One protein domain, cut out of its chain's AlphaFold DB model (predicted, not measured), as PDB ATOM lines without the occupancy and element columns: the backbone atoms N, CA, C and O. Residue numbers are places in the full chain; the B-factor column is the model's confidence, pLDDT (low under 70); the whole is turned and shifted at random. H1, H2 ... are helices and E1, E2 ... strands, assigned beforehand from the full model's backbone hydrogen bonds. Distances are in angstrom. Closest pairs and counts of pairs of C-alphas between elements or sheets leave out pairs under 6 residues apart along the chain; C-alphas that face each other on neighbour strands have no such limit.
ATOM      1  N   ILE A  25     -27.491 -26.066 -18.162       84.06
ATOM      2  CA  ILE A  25     -27.204 -25.408 -16.892       84.06
ATOM      3  C   ILE A  25     -26.743 -26.463 -15.889       84.06
ATOM      4  O   ILE A  25     -27.405 -27.481 -15.692       84.06
ATOM      5  N   THR A  26     -25.638 -26.170 -15.207       89.62
ATOM      6  CA  THR A  26     -25.128 -26.978 -14.095       89.62
ATOM      7  C   THR A  26     -25.446 -26.290 -12.770       89.62
ATOM      8  O   THR A  26     -25.079 -25.135 -12.560       89.62
ATOM      9  N   ILE A  27     -26.127 -26.992 -11.866       85.00
ATOM     10  CA  ILE A  27     -26.542 -26.499 -10.552       85.00
ATOM     11  C   ILE A  27     -25.804 -27.296  -9.478       85.00
ATOM     12  O   ILE A  27     -25.940 -28.513  -9.397       85.00
ATOM     13  N   PHE A  28     -25.066 -26.591  -8.623       91.56
ATOM     14  CA  PHE A  28     -24.429 -27.158  -7.437       91.56
ATOM     15  C   PHE A  28     -25.269 -26.811  -6.208       91.56
ATOM     16  O   PHE A  28     -25.435 -25.636  -5.877       91.56
ATOM     17  N   TYR A  29     -25.816 -27.818  -5.531       81.19
ATOM     18  CA  TYR A  29     -26.649 -27.617  -4.349       81.19
ATOM     19  C   TYR A  29     -26.461 -28.756  -3.349       81.19
ATOM     20  O   TYR A  29     -26.570 -29.923  -3.706       81.19
ATOM     21  N   ASN A  30     -26.193 -28.414  -2.083       83.31
ATOM     22  CA  ASN A  30     -26.014 -29.380  -0.993       83.31
ATOM     23  C   ASN A  30     -24.966 -30.477  -1.297       83.31
ATOM     24  O   ASN A  30     -25.191 -31.658  -1.038       83.31
ATOM     25  N   GLY A  31     -23.847 -30.093  -1.924       90.25
ATOM     26  CA  GLY A  31     -22.789 -31.022  -2.346       90.25
ATOM     27  C   GLY A  31     -23.134 -31.891  -3.562       90.25
ATOM     28  O   GLY A  31     -22.305 -32.688  -3.985       90.25
ATOM     29  N   GLN A  32     -24.325 -31.734  -4.142       84.31
ATOM     30  CA  GLN A  32     -24.776 -32.473  -5.320       84.31
ATOM     31  C   GLN A  32     -24.676 -31.604  -6.577       84.31
ATOM     32  O   GLN A  32     -24.835 -30.382  -6.512       84.31
ATOM     33  N   VAL A  33     -24.420 -32.251  -7.717       87.62
ATOM     34  CA  VAL A  33     -24.295 -31.613  -9.034       87.62
ATOM     35  C   VAL A  33     -25.429 -32.094  -9.926       87.62
ATOM     36  O   VAL A  33     -25.586 -33.294 -10.138       87.62
ATOM     37  N   PHE A  34     -26.197 -31.157 -10.469       79.31
ATOM     38  CA  PHE A  34     -27.260 -31.423 -11.433       79.31
ATOM     39  C   PHE A  34     -26.907 -30.758 -12.756       79.31
ATOM     40  O   PHE A  34     -26.580 -29.575 -12.766       79.31
ATOM     41  N   VAL A  35     -26.986 -31.495 -13.861       84.44
ATOM     42  CA  VAL A  35     -26.853 -30.952 -15.219       84.44
ATOM     43  C   VAL A  35     -28.215 -31.078 -15.881       84.44
ATOM     44  O   VAL A  35     -28.755 -32.179 -15.967       84.44
ATOM     45  N   CYS A  36     -28.787 -29.954 -16.299       81.06
ATOM     46  CA  CYS A  36     -30.135 -29.896 -16.853       81.06
ATOM     47  C   CYS A  36     -30.135 -29.098 -18.153       81.06
ATOM     48  O   CYS A  36     -29.450 -28.078 -18.254       81.06
ATOM     49  N   ASP A  37     -30.966 -29.500 -19.110       87.38
ATOM     50  CA  ASP A  37     -31.310 -28.643 -20.240       87.38
ATOM     51  C   ASP A  37     -32.146 -27.451 -19.737       87.38
ATOM     52  O   ASP A  37     -33.075 -27.585 -18.930       87.38
ATOM     53  N   VAL A  38     -31.800 -26.254 -20.204       81.75
ATOM     54  CA  VAL A  38     -32.570 -25.037 -19.963       81.75
ATOM     55  C   VAL A  38     -34.016 -25.182 -20.434       81.75
ATOM     56  O   VAL A  38     -34.917 -24.698 -19.744       81.75
ATOM     57  N   THR A  39     -34.240 -25.809 -21.585       85.62
ATOM     58  CA  THR A  39     -35.565 -25.958 -22.194       85.62
ATOM     59  C   THR A  39     -36.445 -26.857 -21.332       85.62
ATOM     60  O   THR A  39     -37.576 -26.501 -20.993       85.62
ATOM     61  N   GLU A  40     -35.892 -27.980 -20.873       82.38
ATOM     62  CA  GLU A  40     -36.561 -28.876 -19.934       82.38
ATOM     63  C   GLU A  40     -36.886 -28.164 -18.611       82.38
ATOM     64  O   GLU A  40     -38.004 -28.267 -18.093       82.38
ATOM     65  N   LEU A  41     -35.938 -27.386 -18.077       83.06
ATOM     66  CA  LEU A  41     -36.137 -26.630 -16.842       83.06
ATOM     67  C   LEU A  41     -37.269 -25.596 -16.982       83.06
ATOM     68  O   LEU A  41     -38.070 -25.425 -16.059       83.06
ATOM     69  N   GLN A  42     -37.367 -24.935 -18.138       82.62
ATOM     70  CA  GLN A  42     -38.455 -24.009 -18.455       82.62
ATOM     71  C   GLN A  42     -39.805 -24.729 -18.574       82.62
ATOM     72  O   GLN A  42     -40.782 -24.275 -17.974       82.62
ATOM     73  N   ALA A  43     -39.868 -25.863 -19.275       83.62
ATOM     74  CA  ALA A  43     -41.095 -26.647 -19.421       83.62
ATOM     75  C   ALA A  43     -41.622 -27.143 -18.063       83.62
ATOM     76  O   ALA A  43     -42.802 -26.977 -17.747       83.62
ATOM     77  N   ARG A  44     -40.731 -27.664 -17.209       81.69
ATOM     78  CA  ARG A  44     -41.071 -28.081 -15.838       81.69
ATOM     79  C   ARG A  44     -41.615 -26.923 -15.006       81.69
ATOM     80  O   ARG A  44     -42.590 -27.105 -14.281       81.69
ATOM     81  N   ALA A  45     -41.025 -25.732 -15.125       82.19
ATOM     82  CA  ALA A  45     -41.513 -24.543 -14.431       82.19
ATOM     83  C   ALA A  45     -42.936 -24.161 -14.869       82.19
ATOM     84  O   ALA A  45     -43.765 -23.851 -14.016       82.19
ATOM     85  N   ILE A  46     -43.237 -24.220 -16.170       85.06
ATOM     86  CA  ILE A  46     -44.575 -23.926 -16.706       85.06
ATOM     87  C   ILE A  46     -45.606 -24.908 -16.145       85.06
ATOM     88  O   ILE A  46     -46.614 -24.479 -15.587       85.06
ATOM     89  N   ILE A  47     -45.330 -26.213 -16.232       84.38
ATOM     90  CA  ILE A  47     -46.229 -27.260 -15.725       84.38
ATOM     91  C   ILE A  47     -46.480 -27.071 -14.227       84.38
ATOM     92  O   ILE A  47     -47.622 -27.141 -13.776       84.38
ATOM     93  N   LEU A  48     -45.430 -26.793 -13.451       83.75
ATOM     94  CA  LEU A  48     -45.520 -26.600 -12.003       83.75
ATOM     95  C   LEU A  48     -46.348 -25.357 -11.637       83.75
ATOM     96  O   LEU A  48     -47.138 -25.391 -10.696       83.75
ATOM     97  N   LEU A  49     -46.206 -24.264 -12.391       79.19
ATOM     98  CA  LEU A  49     -47.012 -23.058 -12.190       79.19
ATOM     99  C   LEU A  49     -48.484 -23.284 -12.565       79.19
ATOM    100  O   LEU A  49     -49.359 -22.914 -11.785       79.19
ATOM    101  N   ALA A  50     -48.755 -23.939 -13.696       81.12
ATOM    102  CA  ALA A  50     -50.116 -24.241 -14.147       81.12
ATOM    103  C   ALA A  50     -50.847 -25.199 -13.190       81.12
ATOM    104  O   ALA A  50     -51.992 -24.965 -12.809       81.12
ATOM    105  N   THR A  51     -50.164 -26.255 -12.736       80.62
ATOM    106  CA  THR A  51     -50.724 -27.200 -11.751       80.62
ATOM    107  C   THR A  51     -50.993 -26.536 -10.402       80.62
ATOM    108  O   THR A  51     -51.973 -26.876  -9.742       80.62
ATOM    109  N   ARG A  52     -50.173 -25.558  -9.996       74.31
ATOM    110  CA  ARG A  52     -50.404 -24.775  -8.776       74.31
ATOM    111  C   ARG A  52     -51.622 -23.858  -8.884       74.31
ATOM    112  O   ARG A  52     -52.396 -23.795  -7.933       74.31
ATOM    113  N   GLU A  53     -51.785 -23.154 -10.004       68.19
ATOM    114  CA  GLU A  53     -52.944 -22.282 -10.243       68.19
ATOM    115  C   GLU A  53     -54.252 -23.079 -10.192       68.19
ATOM    116  O   GLU A  53     -55.186 -22.701  -9.487       68.19
ATOM    117  N   MET A  54     -54.278 -24.240 -10.848       69.44
ATOM    118  CA  MET A  54     -55.452 -25.112 -10.894       69.44
ATOM    119  C   MET A  54     -55.838 -25.689  -9.521       69.44
ATOM    120  O   MET A  54     -57.006 -25.982  -9.277       69.44
ATOM    121  N   ARG A  55     -54.872 -25.853  -8.608       66.00
ATOM    122  CA  ARG A  55     -55.089 -26.480  -7.295       66.00
ATOM    123  C   ARG A  55     -55.583 -25.502  -6.217       66.00
ATOM    124  O   ARG A  55     -55.857 -25.929  -5.101       66.00
ATOM    125  N   GLY A  56     -55.697 -24.203  -6.520       58.72
ATOM    126  CA  GLY A  56     -56.199 -23.185  -5.582       58.72
ATOM    127  C   GLY A  56     -55.355 -23.013  -4.307       58.72
ATOM    128  O   GLY A  56     -55.782 -22.364  -3.353       58.72
ATOM    129  N   GLU A  57     -54.157 -23.600  -4.263       57.25
ATOM    130  CA  GLU A  57     -53.364 -23.726  -3.045       57.25
ATOM    131  C   GLU A  57     -52.436 -22.507  -2.894       57.25
ATOM    132  O   GLU A  57     -51.363 -22.395  -3.498       57.25
ATOM    133  N   GLY A  58     -52.878 -21.544  -2.081       58.22
ATOM    134  CA  GLY A  58     -52.169 -20.302  -1.758       58.22
ATOM    135  C   GLY A  58     -50.960 -20.469  -0.832       58.22
ATOM    136  O   GLY A  58     -50.647 -19.552  -0.075       58.22
ATOM    137  N   THR A  59     -50.274 -21.614  -0.843       49.38
ATOM    138  CA  THR A  59     -49.223 -21.912   0.136       49.38
ATOM    139  C   THR A  59     -47.816 -21.681  -0.420       49.38
ATOM    140  O   THR A  59     -47.450 -21.998  -1.554       49.38
ATOM    141  N   SER A  60     -47.038 -21.004   0.418       53.62
ATOM    142  CA  SER A  60     -45.693 -20.482   0.214       53.62
ATOM    143  C   SER A  60     -44.660 -21.604   0.064       53.62
ATOM    144  O   SER A  60     -43.937 -21.935   1.001       53.62
ATOM    145  N   SER A  61     -44.558 -22.212  -1.117       52.69
ATOM    146  CA  SER A  61     -43.388 -23.030  -1.426       52.69
ATOM    147  C   SER A  61     -42.235 -22.120  -1.850       52.69
ATOM    148  O   SER A  61     -42.315 -21.406  -2.852       52.69
ATOM    149  N   ARG A  62     -41.139 -22.157  -1.087       52.19
ATOM    150  CA  ARG A  62     -39.860 -21.457  -1.325       52.19
ATOM    151  C   ARG A  62     -39.324 -21.642  -2.756       52.19
ATOM    152  O   ARG A  62     -38.600 -20.789  -3.260       52.19
ATOM    153  N   TRP A  63     -39.729 -22.716  -3.430       51.47
ATOM    154  CA  TRP A  63     -39.383 -23.013  -4.819       51.47
ATOM    155  C   TRP A  63     -40.164 -22.159  -5.825       51.47
ATOM    156  O   TRP A  63     -39.621 -21.796  -6.862       51.47
ATOM    157  N   SER A  64     -41.390 -21.741  -5.495       54.00
ATOM    158  CA  SER A  64     -42.166 -20.817  -6.328       54.00
ATOM    159  C   SER A  64     -41.502 -19.446  -6.428       54.00
ATOM    160  O   SER A  64     -41.486 -18.871  -7.509       54.00
ATOM    161  N   SER A  65     -40.920 -18.914  -5.345       55.03
ATOM    162  CA  SER A  65     -40.248 -17.608  -5.417       55.03
ATOM    163  C   SER A  65     -38.944 -17.683  -6.207       55.03
ATOM    164  O   SER A  65     -38.691 -16.790  -7.007       55.03
ATOM    165  N   ALA A  66     -38.163 -18.756  -6.043       58.62
ATOM    166  CA  ALA A  66     -36.887 -18.949  -6.730       58.62
ATOM    167  C   ALA A  66     -37.063 -19.207  -8.234       58.62
ATOM    168  O   ALA A  66     -36.389 -18.570  -9.041       58.62
ATOM    169  N   VAL A  67     -38.009 -20.070  -8.620       61.50
ATOM    170  CA  VAL A  67     -38.319 -20.350 -10.031       61.50
ATOM    171  C   VAL A  67     -38.929 -19.118 -10.701       61.50
ATOM    172  O   VAL A  67     -38.509 -18.765 -11.799       61.50
ATOM    173  N   LEU A  68     -39.828 -18.385 -10.027       62.91
ATOM    174  CA  LEU A  68     -40.342 -17.109 -10.541       62.91
ATOM    175  C   LEU A  68     -39.252 -16.032 -10.635       62.91
ATOM    176  O   LEU A  68     -39.270 -15.264 -11.591       62.91
ATOM    177  N   LEU A  69     -38.303 -15.950  -9.692       60.44
ATOM    178  CA  LEU A  69     -37.172 -15.015  -9.770       60.44
ATOM    179  C   LEU A  69     -36.253 -15.351 -10.946       60.44
ATOM    180  O   LEU A  69     -35.865 -14.447 -11.682       60.44
ATOM    181  N   ALA A  70     -35.938 -16.635 -11.135       60.44
ATOM    182  CA  ALA A  70     -35.099 -17.114 -12.227       60.44
ATOM    183  C   ALA A  70     -35.767 -16.857 -13.587       60.44
ATOM    184  O   ALA A  70     -35.144 -16.272 -14.474       60.44
ATOM    185  N   LEU A  71     -37.060 -17.176 -13.726       57.81
ATOM    186  CA  LEU A  71     -37.829 -16.901 -14.944       57.81
ATOM    187  C   LEU A  71     -37.970 -15.393 -15.201       57.81
ATOM    188  O   LEU A  71     -37.773 -14.939 -16.325       57.81
ATOM    189  N   ARG A  72     -38.227 -14.586 -14.159       55.56
ATOM    190  CA  ARG A  72     -38.279 -13.119 -14.280       55.56
ATOM    191  C   ARG A  72     -36.937 -12.527 -14.679       55.56
ATOM    192  O   ARG A  72     -36.922 -11.609 -15.484       55.56
ATOM    193  N   SER A  73     -35.830 -13.063 -14.171       55.59
ATOM    194  CA  SER A  73     -34.492 -12.599 -14.546       55.59
ATOM    195  C   SER A  73     -34.168 -12.869 -16.021       55.59
ATOM    196  O   SER A  73     -33.443 -12.096 -16.642       55.59
ATOM    197  N   LYS A  74     -34.764 -13.924 -16.596       54.03
ATOM    198  CA  LYS A  74     -34.596 -14.321 -17.999       54.03
ATOM    199  C   LYS A  74     -35.551 -13.601 -18.960       54.03
ATOM    200  O   LYS A  74     -35.173 -13.353 -20.094       54.03
ATOM    201  N   ILE A  75     -36.757 -13.243 -18.506       52.94
ATOM    202  CA  ILE A  75     -37.777 -12.546 -19.317       52.94
ATOM    203  C   ILE A  75     -37.658 -11.012 -19.210       52.94
ATOM    204  O   ILE A  75     -37.938 -10.310 -20.174       52.94
ATOM    205  N   TYR A  76     -37.220 -10.472 -18.065       46.47
ATOM    206  CA  TYR A  76     -37.176  -9.023 -17.795       46.47
ATOM    207  C   TYR A  76     -35.761  -8.466 -17.546       46.47
ATOM    208  O   TYR A  76     -35.613  -7.284 -17.235       46.47
ATOM    209  N   GLY A  77     -34.714  -9.286 -17.690       51.78
ATOM    210  CA  GLY A  77     -33.356  -8.920 -17.284       51.78
ATOM    211  C   GLY A  77     -33.173  -8.928 -15.755       51.78
ATOM    212  O   GLY A  77     -34.126  -9.188 -15.012       51.78
ATOM    213  N   PRO A  78     -31.945  -8.675 -15.255       52.62
ATOM    214  CA  PRO A  78     -31.594  -8.815 -13.840       52.62
ATOM    215  C   PRO A  78     -32.587  -8.057 -12.948       52.62
ATOM    216  O   PRO A  78     -32.962  -6.947 -13.329       52.62
ATOM    217  N   PRO A  79     -32.997  -8.583 -11.770       54.09
ATOM    218  CA  PRO A  79     -33.916  -7.909 -10.849       54.09
ATOM    219  C   PRO A  79     -33.423  -6.501 -10.484       54.09
ATOM    220  O   PRO A  79     -32.641  -6.282  -9.560       54.09
ATOM    221  N   GLY A  80     -33.863  -5.531 -11.278       53.78
ATOM    222  CA  GLY A  80     -33.267  -4.215 -11.346       53.78
ATOM    223  C   GLY A  80     -33.743  -3.345 -10.199       53.78
ATOM    224  O   GLY A  80     -34.874  -2.856 -10.195       53.78
ATOM    225  N   VAL A  81     -32.824  -3.023  -9.291       55.25
ATOM    226  CA  VAL A  81     -32.900  -1.816  -8.448       55.25
ATOM    227  C   VAL A  81     -33.268  -0.564  -9.270       55.25
ATOM    228  O   VAL A  81     -33.926   0.343  -8.761       55.25
ATOM    229  N   SER A  82     -32.933  -0.561 -10.567       63.44
ATOM    230  CA  SER A  82     -33.290   0.458 -11.556       63.44
ATOM    231  C   SER A  82     -34.804   0.662 -11.726       63.44
ATOM    232  O   SER A  82     -35.269   1.792 -11.611       63.44
ATOM    233  N   MET A  83     -35.615  -0.393 -11.899       71.19
ATOM    234  CA  MET A  83     -37.074  -0.245 -12.082       71.19
ATOM    235  C   MET A  83     -37.757   0.316 -10.831       71.19
ATOM    236  O   MET A  83     -38.611   1.198 -10.935       71.19
ATOM    237  N   LYS A  84     -37.338  -0.134  -9.640       83.44
ATOM    238  CA  LYS A  84     -37.836   0.408  -8.364       83.44
ATOM    239  C   LYS A  84     -37.483   1.889  -8.213       83.44
ATOM    240  O   LYS A  84     -38.337   2.688  -7.827       83.44
ATOM    241  N   ARG A  85     -36.244   2.270  -8.549       80.00
ATOM    242  CA  ARG A  85     -35.785   3.666  -8.518       80.00
ATOM    243  C   ARG A  85     -36.558   4.533  -9.515       80.00
ATOM    244  O   ARG A  85     -37.058   5.586  -9.127       80.00
ATOM    245  N   SER A  86     -36.718   4.072 -10.754       87.69
ATOM    246  CA  SER A  86     -37.449   4.784 -11.808       87.69
ATOM    247  C   SER A  86     -38.919   4.992 -11.450       87.69
ATOM    248  O   SER A  86     -39.419   6.109 -11.579       87.69
ATOM    249  N   LEU A  87     -39.591   3.968 -10.913       90.69
ATOM    250  CA  LEU A  87     -40.979   4.079 -10.461       90.69
ATOM    251  C   LEU A  87     -41.118   5.072  -9.300       90.69
ATOM    252  O   LEU A  87     -41.979   5.949  -9.338       90.69
ATOM    253  N   ARG A  88     -40.234   4.994  -8.298       91.12
ATOM    254  CA  ARG A  88     -40.224   5.932  -7.165       91.12
ATOM    255  C   ARG A  88     -40.067   7.378  -7.636       91.12
ATOM    256  O   ARG A  88     -40.854   8.239  -7.246       91.12
ATOM    257  N   SER A  89     -39.090   7.644  -8.503       89.38
ATOM    258  CA  SER A  89     -38.872   8.982  -9.061       89.38
ATOM    259  C   SER A  89     -40.042   9.448  -9.926       89.38
ATOM    260  O   SER A  89     -40.405  10.621  -9.874       89.38
ATOM    261  N   PHE A  90     -40.659   8.553 -10.700       94.62
ATOM    262  CA  PHE A  90     -41.835   8.870 -11.507       94.62
ATOM    263  C   PHE A  90     -43.020   9.313 -10.639       94.62
ATOM    264  O   PHE A  90     -43.603  10.369 -10.893       94.62
ATOM    265  N   LEU A  91     -43.332   8.555  -9.583       95.25
ATOM    266  CA  LEU A  91     -44.416   8.877  -8.652       95.25
ATOM    267  C   LEU A  91     -44.156  10.199  -7.920       95.25
ATOM    268  O   LEU A  91     -45.043  11.051  -7.860       95.25
ATOM    269  N   GLN A  92     -42.928  10.415  -7.439       94.06
ATOM    270  CA  GLN A  92     -42.540  11.660  -6.770       94.06
ATOM    271  C   GLN A  92     -42.675  12.872  -7.703       94.06
ATOM    272  O   GLN A  92     -43.297  13.867  -7.334       94.06
ATOM    273  N   LYS A  93     -42.181  12.768  -8.946       94.25
ATOM    274  CA  LYS A  93     -42.326  13.823  -9.964       94.25
ATOM    275  C   LYS A  93     -43.788  14.110 -10.298       94.25
ATOM    276  O   LYS A  93     -44.137  15.254 -10.571       94.25
ATOM    277  N   ARG A  94     -44.643  13.085 -10.338       92.06
ATOM    278  CA  ARG A  94     -46.071  13.254 -10.634       92.06
ATOM    279  C   ARG A  94     -46.788  13.975  -9.491       92.06
ATOM    280  O   ARG A  94     -47.531  14.911  -9.765       92.06
ATOM    281  N   LYS A  95     -46.486  13.609  -8.240       89.06
ATOM    282  CA  LYS A  95     -46.986  14.293  -7.037       89.06
ATOM    283  C   LYS A  95     -46.553  15.762  -6.995       89.06
ATOM    284  O   LYS A  95     -47.368  16.635  -6.723       89.06
ATOM    285  N   GLN A  96     -45.291  16.042  -7.321       88.00
ATOM    286  CA  GLN A  96     -44.779  17.411  -7.376       88.00
ATOM    287  C   GLN A  96     -45.480  18.237  -8.462       88.00
ATOM    288  O   GLN A  96     -45.886  19.362  -8.200       88.00
ATOM    289  N   ARG A  97     -45.692  17.669  -9.658       88.69
ATOM    290  CA  ARG A  97     -46.434  18.342 -10.736       88.69
ATOM    291  C   ARG A  97     -47.886  18.628 -10.363       88.69
ATOM    292  O   ARG A  97     -48.347  19.731 -10.617       88.69
ATOM    293  N   SER A  98     -48.588  17.689  -9.725       84.56
ATOM    294  CA  SER A  98     -49.965  17.930  -9.268       84.56
ATOM    295  C   SER A  98     -50.046  18.991  -8.169       84.56
ATOM    296  O   SER A  98     -51.003  19.751  -8.127       84.56
ATOM    297  N   GLN A  99     -49.045  19.057  -7.285       80.50
ATOM    298  CA  GLN A  99     -48.996  20.061  -6.219       80.50
ATOM    299  C   GLN A  99     -48.598  21.448  -6.734       80.50
ATOM    300  O   GLN A  99     -49.133  22.436  -6.247       80.50
ATOM    301  N   ALA A 100     -47.680  21.530  -7.698       75.50
ATOM    302  CA  ALA A 100     -47.262  22.789  -8.317       75.50
ATOM    303  C   ALA A 100     -48.313  23.352  -9.290       75.50
ATOM    304  O   ALA A 100     -48.370  24.555  -9.498       75.50
ATOM    305  N   ALA A 101     -49.156  22.491  -9.868       77.06
ATOM    306  CA  ALA A 101     -50.287  22.900 -10.700       77.06
ATOM    307  C   ALA A 101     -51.529  23.319  -9.886       77.06
ATOM    308  O   ALA A 101     -52.544  23.673 -10.478       77.06
TER     309      ALA A 101
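This is residues 25 to 101 of the 119 residues of the protein "Tify domain-containing protein" of Malus domestica (UniProt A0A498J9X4). An open, drawn-out model: a two-stranded hairpin, E1 and E2, stands at one end, the helices H1 and H2 make a loose, crossed middle, and H3 sticks out as a free arm at the other end. The chain runs from the hairpin straight into H1, folds back over residues 55 to 61 into H2, and then leaves for the arm, with no common core that joins the three helices. The printed part has 77 residues, with two named strands and then three named helices in the order E1, E2, H1, H2, H3; the sheet has the order E1 - E2, antiparallel, and the class is mostly helix. The whole is extended, with a radius of gyration of the C-alphas of 18.9 A, and elongated, spanning 59 by 31 by 23 A.

E1, residues 25 to 29, and E2, residues 32 to 37, form a hairpin over a tight link of 2 residues. They are antiparallel, with 157 degrees between their directions; N 27 and O 34 are 2.8 A apart and N 34 and O 27 are 2.9 A apart, both within hydrogen-bond range. H1, residues 38 to 54, follows E2 by a tight link with no residue between them. The closest C-alphas of E1 and H1 are those of Ile 25 and Val 38, 6.2 A apart. H2, residues 62 to 76, only just touches H1, with 3 pairs of C-alphas within 8 A, and H1 does so with residues 42 to 49 alone. Their closest C-alphas are those of Ala 45 and Val 67, 6.9 A apart, and they run opposite ways at a steep tilt of 58 degrees. H2 is apart from E1 and E2. H3, residues 81 to 100, touches no helix; it is apart from E1, E2, H1 and H2. In H1, H2 and H3 every O i to N i+4 pair is within hydrogen-bond range.

E1 begins at C-alpha 25, at (-27.204, -25.408, -16.892), and E2 measures 16.7 A from first to last C-alpha. H1 measures 24.6 A and ends at C-alpha 54, at (-55.452, -25.112, -10.894). H2 measures 20.8 A. H3, the longest helix, measures 28.5 A and ends at C-alpha 100, at (-47.262, 22.789, -8.317).

The two C-alphas farthest apart are those of Gln 32 and Ala 101, 61.2 A. The printed part has no cut. No link is long; that from H1 to H2, 7 residues, is short but not tight, and that from H2 to H3, 4 residues, is tight. Residues 80 to 101, of which 81 to 100 belong to H3, stand free. The mean pLDDT of the printed part is 73.9, and residues 53 to 82 are under 70.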